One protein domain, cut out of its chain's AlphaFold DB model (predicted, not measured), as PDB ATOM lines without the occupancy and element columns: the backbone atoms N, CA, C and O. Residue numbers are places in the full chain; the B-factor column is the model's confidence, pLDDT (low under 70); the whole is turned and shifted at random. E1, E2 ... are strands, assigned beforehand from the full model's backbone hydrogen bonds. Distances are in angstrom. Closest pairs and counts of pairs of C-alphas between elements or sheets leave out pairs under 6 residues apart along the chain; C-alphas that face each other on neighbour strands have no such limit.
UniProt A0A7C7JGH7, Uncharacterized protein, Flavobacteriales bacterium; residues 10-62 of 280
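Overview. This is residues 10 to 62 of the 280 residues of an uncharacterized protein of Flavobacteriales bacterium (UniProt A0A7C7JGH7). A three-stranded antiparallel sheet, E3 E4 E5, is one part of this model; a two-stranded hairpin, E1 and E2, is set off from it toward one end of the longest axis, and a tail with no named element, residues 48 to 62, winds along toward the other end. The printed part has 53 residues, with no named helix and five named strands, E1 to E5 in chain order. The class is all strand, though the strands hold only 25 of the 53 residues. The whole is only just loose, close to compact, with a radius of gyration of the C-alphas of 12.0 A and spans of 33 by 24 by 21 A.

Arrangement. Look first at E4, residues 36 to 41, the inner strand of a meander in which each strand is the antiparallel neighbour of the one before. E3, residues 29 to 33, is an edge strand and forms a hairpin with E4 at 161 degrees; N 40 and O 29 are 2.8 A apart. E5, residues 44 to 47, is the other edge strand and forms a hairpin with E4 at 155 degrees; N 46 and O 39 are 2.8 A apart. E1, residues 10 to 13, and E2, residues 18 to 23, form an antiparallel hairpin at 144 degrees, with N 13 and O 18 at 2.8 A. Both are apart from E3, E4 and E5.

Along the chain. Find C-alpha 36 at (-21.948, -5.527, -1.398); from there E4 runs 16.2 A to C-alpha 41. E3 spans 12.8 A and E5 10.1 A, ending at C-alpha 47, (-21.034, -12.057, -3.974). E1 begins at C-alpha 10, (-12.327, -2.345, -16.647), and spans 9.9 A; E2 spans 14.7 A.

Size, cuts and confidence. The C-alphas of Lys 17 and Glu 52 are the two farthest apart, 33.3 A. The four links between the strands are tight. In the tail, residues 56 to 57 pair antiparallel with residues 60 to 61. The printed part has no cut, its mean pLDDT is 88.2, and no printed residue is under 70.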
ATOM      1  N   LEU A  10     -12.700  -3.680 -17.105       87.06
ATOM      2  CA  LEU A  10     -12.327  -2.345 -16.647       87.06
ATOM      3  C   LEU A  10     -13.529  -1.703 -15.960       87.06
ATOM      4  O   LEU A  10     -14.629  -1.718 -16.514       87.06
ATOM      5  N   THR A  11     -13.338  -1.092 -14.791       84.88
ATOM      6  CA  THR A  11     -14.390  -0.272 -14.167       84.88
ATOM      7  C   THR A  11     -14.006   1.196 -14.157       84.88
ATOM      8  O   THR A  11     -12.888   1.575 -13.812       84.88
ATOM      9  N   PHE A  12     -14.946   2.039 -14.582       86.38
ATOM     10  CA  PHE A  12     -14.777   3.485 -14.591       86.38
ATOM     11  C   PHE A  12     -15.270   4.067 -13.268       86.38
ATOM     12  O   PHE A  12     -16.373   3.761 -12.817       86.38
ATOM     13  N   SER A  13     -14.476   4.952 -12.674       85.50
ATOM     14  CA  SER A  13     -14.847   5.732 -11.497       85.50
ATOM     15  C   SER A  13     -15.160   7.168 -11.923       85.50
ATOM     16  O   SER A  13     -14.235   7.915 -12.261       85.50
ATOM     17  N   PRO A  14     -16.438   7.601 -11.882       86.75
ATOM     18  CA  PRO A  14     -16.797   8.990 -12.149       86.75
ATOM     19  C   PRO A  14     -16.094  10.007 -11.232       86.75
ATOM     20  O   PRO A  14     -15.640  11.025 -11.756       86.75
ATOM     21  N   PRO A  15     -15.923   9.756  -9.914       88.38
ATOM     22  CA  PRO A  15     -15.147  10.647  -9.046       88.38
ATOM     23  C   PRO A  15     -13.687  10.804  -9.483       88.38
ATOM     24  O   PRO A  15     -13.160  11.915  -9.481       88.38
ATOM     25  N   SER A  16     -13.043   9.708  -9.895       85.38
ATOM     26  CA  SER A  16     -11.641   9.703 -10.341       85.38
ATOM     27  C   SER A  16     -11.479  10.114 -11.809       85.38
ATOM     28  O   SER A  16     -10.353  10.284 -12.267       85.38
ATOM     29  N   LYS A  17     -12.589  10.252 -12.552       89.38
ATOM     30  CA  LYS A  17     -12.643  10.491 -14.006       89.38
ATOM     31  C   LYS A  17     -11.717   9.561 -14.802       89.38
ATOM     32  O   LYS A  17     -11.082   9.988 -15.764       89.38
ATOM     33  N   GLY A  18     -11.633   8.295 -14.400       89.81
ATOM     34  CA  GLY A  18     -10.704   7.332 -14.988       89.81
ATOM     35  C   GLY A  18     -11.075   5.887 -14.691       89.81
ATOM     36  O   GLY A  18     -12.112   5.620 -14.085       89.81
ATOM     37  N   TRP A  19     -10.212   4.968 -15.116       87.12
ATOM     38  CA  TRP A  19     -10.356   3.522 -14.933       87.12
ATOM     39  C   TRP A  19      -9.401   3.045 -13.830       87.12
ATOM     40  O   TRP A  19      -8.262   2.698 -14.133       87.12
ATOM     41  N   PRO A  20      -9.786   3.119 -12.542       83.69
ATOM     42  CA  PRO A  20      -8.880   2.785 -11.446       83.69
ATOM     43  C   PRO A  20      -8.728   1.283 -11.199       83.69
ATOM     44  O   PRO A  20      -7.819   0.898 -10.470       83.69
ATOM     45  N   SER A  21      -9.619   0.439 -11.727       81.88
ATOM     46  CA  SER A  21      -9.607  -0.994 -11.421       81.88
ATOM     47  C   SER A  21      -9.652  -1.842 -12.682       81.88
ATOM     48  O   SER A  21     -10.442  -1.605 -13.601       81.88
ATOM     49  N   PHE A  22      -8.782  -2.843 -12.672       85.94
ATOM     50  CA  PHE A  22      -8.544  -3.796 -13.740       85.94
ATOM     51  C   PHE A  22      -8.755  -5.176 -13.133       85.94
ATOM     52  O   PHE A  22      -8.062  -5.547 -12.185       85.94
ATOM     53  N   TYR A  23      -9.731  -5.912 -13.641       86.19
ATOM     54  CA  TYR A  23     -10.027  -7.261 -13.185       86.19
ATOM     55  C   TYR A  23      -9.657  -8.246 -14.285       86.19
ATOM     56  O   TYR A  23      -9.988  -8.037 -15.452       86.19
ATOM     57  N   SER A  24      -8.984  -9.326 -13.903       83.62
ATOM     58  CA  SER A  24      -8.660 -10.451 -14.785       83.62
ATOM     59  C   SER A  24      -9.862 -11.356 -15.061       83.62
ATOM     60  O   SER A  24      -9.828 -12.156 -15.987       83.62
ATOM     61  N   TYR A  25     -10.933 -11.239 -14.273       85.12
ATOM     62  CA  TYR A  25     -12.156 -11.993 -14.492       85.12
ATOM     63  C   TYR A  25     -13.150 -11.245 -15.389       85.12
ATOM     64  O   TYR A  25     -13.218 -10.012 -15.386       85.12
ATOM     65  N   THR A  26     -13.953 -12.006 -16.136       88.38
ATOM     66  CA  THR A  26     -14.892 -11.504 -17.154       88.38
ATOM     67  C   THR A  26     -16.328 -11.940 -16.848       88.38
ATOM     68  O   THR A  26     -16.820 -12.911 -17.431       88.38
ATOM     69  N   PRO A  27     -17.012 -11.272 -15.907       88.31
ATOM     70  CA  PRO A  27     -18.398 -11.580 -15.578       88.31
ATOM     71  C   PRO A  27     -19.347 -11.054 -16.663       88.31
ATOM     72  O   PRO A  27     -19.035 -10.086 -17.355       88.31
ATOM     73  N   GLU A  28     -20.545 -11.632 -16.776       91.62
ATOM     74  CA  GLU A  28     -21.571 -11.121 -17.696       91.62
ATOM     75  C   GLU A  28     -22.138  -9.772 -17.236       91.62
ATOM     76  O   GLU A  28     -22.538  -8.938 -18.050       91.62
ATOM     77  N   TRP A  29     -22.202  -9.560 -15.919       89.56
ATOM     78  CA  TRP A  29     -22.723  -8.334 -15.324       89.56
ATOM     79  C   TRP A  29     -22.109  -8.081 -13.947       89.56
ATOM     80  O   TRP A  29     -21.875  -9.021 -13.191       89.56
ATOM     81  N   MET A  30     -21.892  -6.813 -13.592       90.00
ATOM     82  CA  MET A  30     -21.358  -6.378 -12.294       90.00
ATOM     83  C   MET A  30     -22.242  -5.277 -11.718       90.00
ATOM     84  O   MET A  30     -22.568  -4.317 -12.413       90.00
ATOM     85  N   GLN A  31     -22.617  -5.388 -10.445       89.31
ATOM     86  CA  GLN A  31     -23.450  -4.387  -9.781       89.31
ATOM     87  C   GLN A  31     -23.132  -4.294  -8.288       89.31
ATOM     88  O   GLN A  31     -23.105  -5.295  -7.573       89.31
ATOM     89  N   GLY A  32     -22.951  -3.066  -7.801       88.44
ATOM     90  CA  GLY A  32     -22.956  -2.774  -6.368       88.44
ATOM     91  C   GLY A  32     -24.386  -2.594  -5.853       88.44
ATOM     92  O   GLY A  32     -25.162  -1.847  -6.455       88.44
ATOM     93  N   MET A  33     -24.742  -3.259  -4.750       88.38
ATOM     94  CA  MET A  33     -26.043  -3.123  -4.082       88.38
ATOM     95  C   MET A  33     -25.898  -3.357  -2.573       88.38
ATOM     96  O   MET A  33     -25.275  -4.327  -2.154       88.38
ATOM     97  N   ASN A  34     -26.494  -2.487  -1.750       87.88
ATOM     98  CA  ASN A  34     -26.495  -2.598  -0.282       87.88
ATOM     99  C   ASN A  34     -25.102  -2.841   0.332       87.88
ATOM    100  O   ASN A  34     -24.941  -3.699   1.193       87.88
ATOM    101  N   GLN A  35     -24.101  -2.072  -0.114       86.19
ATOM    102  CA  GLN A  35     -22.693  -2.163   0.314       86.19
ATOM    103  C   GLN A  35     -21.947  -3.441  -0.101       86.19
ATOM    104  O   GLN A  35     -20.760  -3.566   0.188       86.19
ATOM    105  N   TYR A  36     -22.596  -4.357  -0.820       89.00
ATOM    106  CA  TYR A  36     -21.948  -5.527  -1.398       89.00
ATOM    107  C   TYR A  36     -21.718  -5.348  -2.891       89.00
ATOM    108  O   TYR A  36     -22.460  -4.652  -3.590       89.00
ATOM    109  N   PHE A  37     -20.678  -6.020  -3.371       89.75
ATOM    110  CA  PHE A  37     -20.364  -6.107  -4.782       89.75
ATOM    111  C   PHE A  37     -20.780  -7.479  -5.320       89.75
ATOM    112  O   PHE A  37     -20.418  -8.512  -4.752       89.75
ATOM    113  N   TYR A  38     -21.557  -7.481  -6.402       91.31
ATOM    114  CA  TYR A  38     -22.071  -8.687  -7.037       91.31
ATOM    115  C   TYR A  38     -21.620  -8.782  -8.486       91.31
ATOM    116  O   TYR A  38     -21.532  -7.774  -9.191       91.31
ATOM    117  N   SER A  39     -21.427 -10.013  -8.950       92.44
ATOM    118  CA  SER A  39     -21.251 -10.309 -10.366       92.44
ATOM    119  C   SER A  39     -22.063 -11.523 -10.794       92.44
ATOM    120  O   SER A  39     -22.193 -12.474 -10.026       92.44
ATOM    121  N   PHE A  40     -22.529 -11.520 -12.034       92.50
ATOM    122  CA  PHE A  40     -23.114 -12.684 -12.687       92.50
ATOM    123  C   PHE A  40     -22.039 -13.361 -13.534       92.50
ATOM    124  O   PHE A  40     -21.342 -12.680 -14.287       92.50
ATOM    125  N   TYR A  41     -21.861 -14.666 -13.338       90.75
ATOM    126  CA  TYR A  41     -20.939 -15.479 -14.128       90.75
ATOM    127  C   TYR A  41     -21.492 -16.892 -14.297       90.75
ATOM    128  O   TYR A  41     -21.867 -17.541 -13.311       90.75
ATOM    129  N   GLY A  42     -21.563 -17.367 -15.539       90.06
ATOM    130  CA  GLY A  42     -22.109 -18.675 -15.889       90.06
ATOM    131  C   GLY A  42     -23.576 -18.836 -15.485       90.06
ATOM    132  O   GLY A  42     -23.991 -19.934 -15.122       90.06
ATOM    133  N   GLY A  43     -24.346 -17.741 -15.462       90.38
ATOM    134  CA  GLY A  43     -25.744 -17.735 -15.008       90.38
ATOM    135  C   GLY A  43     -25.937 -17.800 -13.488       90.38
ATOM    136  O   GLY A  43     -27.076 -17.781 -13.021       90.38
ATOM    137  N   ASN A  44     -24.853 -17.832 -12.708       91.12
ATOM    138  CA  ASN A  44     -24.891 -17.826 -11.247       91.12
ATOM    139  C   ASN A  44     -24.587 -16.432 -10.687       91.12
ATOM    140  O   ASN A  44     -23.823 -15.661 -11.272       91.12
ATOM    141  N   LEU A  45     -25.169 -16.120  -9.525       91.38
ATOM    142  CA  LEU A  45     -24.893 -14.889  -8.788       91.38
ATOM    143  C   LEU A  45     -23.738 -15.108  -7.807       91.38
ATOM    144  O   LEU A  45     -23.817 -15.966  -6.930       91.38
ATOM    145  N   TRP A  46     -22.714 -14.267  -7.905       90.81
ATOM    146  CA  TRP A  46     -21.543 -14.281  -7.036       90.81
ATOM    147  C   TRP A  46     -21.488 -13.009  -6.207       90.81
ATOM    148  O   TRP A  46     -21.647 -11.905  -6.733       90.81
ATOM    149  N   ARG A  47     -21.254 -13.165  -4.904       90.75
ATOM    150  CA  ARG A  47     -21.034 -12.057  -3.974       90.75
ATOM    151  C   ARG A  47     -19.553 -11.996  -3.624       90.75
ATOM    152  O   ARG A  47     -18.996 -12.972  -3.134       90.75
ATOM    153  N   HIS A  48     -18.935 -10.849  -3.862       90.06
ATOM    154  CA  HIS A  48     -17.508 -10.635  -3.631       90.06
ATOM    155  C   HIS A  48     -17.227 -10.163  -2.205       90.06
ATOM    156  O   HIS A  48     -18.112  -9.622  -1.537       90.06
ATOM    157  N   ASN A  49     -15.979 -10.329  -1.758       85.94
ATOM    158  CA  ASN A  49     -15.480  -9.915  -0.437       85.94
ATOM    159  C   ASN A  49     -16.203 -10.564   0.757       85.94
ATOM    160  O   ASN A  49     -16.200 -10.013   1.855       85.94
ATOM    161  N   THR A  50     -16.837 -11.723   0.554       86.81
ATOM    162  CA  THR A  50     -17.533 -12.461   1.625       86.81
ATOM    163  C   THR A  50     -17.088 -13.908   1.780       86.81
ATOM    164  O   THR A  50     -17.697 -14.638   2.556       86.81
ATOM    165  N   ASN A  51     -16.087 -14.335   1.015       83.31
ATOM    166  CA  ASN A  51     -15.614 -15.714   1.009       83.31
ATOM    167  C   ASN A  51     -14.701 -15.960   2.217       83.31
ATOM    168  O   ASN A  51     -13.953 -15.066   2.614       83.31
ATOM    169  N   GLU A  52     -14.765 -17.170   2.776       84.50
ATOM    170  CA  GLU A  52     -13.825 -17.624   3.809       84.50
ATOM    171  C   GLU A  52     -12.436 -17.873   3.202       84.50
ATOM    172  O   GLU A  52     -11.436 -17.446   3.773       84.50
ATOM    173  N   LEU A  53     -12.394 -18.472   2.004       88.00
ATOM    174  CA  LEU A  53     -11.179 -18.654   1.209       88.00
ATOM    175  C   LEU A  53     -10.842 -17.370   0.437       88.00
ATOM    176  O   LEU A  53     -11.670 -16.831  -0.310       88.00
ATOM    177  N   ARG A  54      -9.617 -16.875   0.613       88.12
ATOM    178  CA  ARG A  54      -9.054 -15.745  -0.133       88.12
ATOM    179  C   ARG A  54      -8.710 -16.154  -1.565       88.12
ATOM    180  O   ARG A  54      -8.493 -17.323  -1.850       88.12
ATOM    181  N   ASN A  55      -8.723 -15.173  -2.470       87.81
ATOM    182  CA  ASN A  55      -8.437 -15.316  -3.907       87.81
ATOM    183  C   ASN A  55      -9.226 -16.385  -4.677       87.81
ATOM    184  O   ASN A  55      -8.858 -16.731  -5.798       87.81
ATOM    185  N   ASN A  56     -10.349 -16.853  -4.133       89.69
ATOM    186  CA  ASN A  56     -11.272 -17.686  -4.882       89.69
ATOM    187  C   ASN A  56     -12.220 -16.811  -5.711       89.69
ATOM    188  O   ASN A  56     -13.023 -16.047  -5.160       89.69
ATOM    189  N   TYR A  57     -12.155 -16.957  -7.032       88.62
ATOM    190  CA  TYR A  57     -13.062 -16.300  -7.968       88.62
ATOM    191  C   TYR A  57     -13.774 -17.364  -8.794       88.62
ATOM    192  O   TYR A  57     -13.150 -18.161  -9.489       88.62
ATOM    193  N   TYR A  58     -15.104 -17.376  -8.714       90.50
ATOM    194  CA  TYR A  58     -15.951 -18.300  -9.471       90.50
ATOM    195  C   TYR A  58     -15.652 -19.790  -9.219       90.50
ATOM    196  O   TYR A  58     -15.833 -20.621 -10.108       90.50
ATOM    197  N   GLY A  59     -15.206 -20.137  -8.004       87.75
ATOM    198  CA  GLY A  59     -14.885 -21.512  -7.610       87.75
ATOM    199  C   GLY A  59     -13.475 -21.969  -7.985       87.75
ATOM    200  O   GLY A  59     -13.154 -23.129  -7.756       87.75
ATOM    201  N   THR A  60     -12.642 -21.081  -8.533       88.50
ATOM    202  CA  THR A  60     -11.230 -21.351  -8.838       88.50
ATOM    203  C   THR A  60     -10.335 -20.532  -7.915       88.50
ATOM    204  O   THR A  60     -10.566 -19.332  -7.747       88.50
ATOM    205  N   ASP A  61      -9.330 -21.180  -7.329       89.50
ATOM    206  CA  ASP A  61      -8.324 -20.533  -6.489       89.50
ATOM    207  C   ASP A  61      -7.205 -19.945  -7.350       89.50
ATOM    208  O   ASP A  61      -6.770 -20.548  -8.335       89.50
ATOM    209  N   TYR A  62      -6.741 -18.759  -6.970       90.31
ATOM    210  CA  TYR A  62      -5.660 -18.056  -7.646       90.31
ATOM    211  C   TYR A  62      -4.591 -17.625  -6.638       90.31
ATOM    212  O   TYR A  62      -4.932 -17.239  -5.518       90.31
TER     213      TYR A  62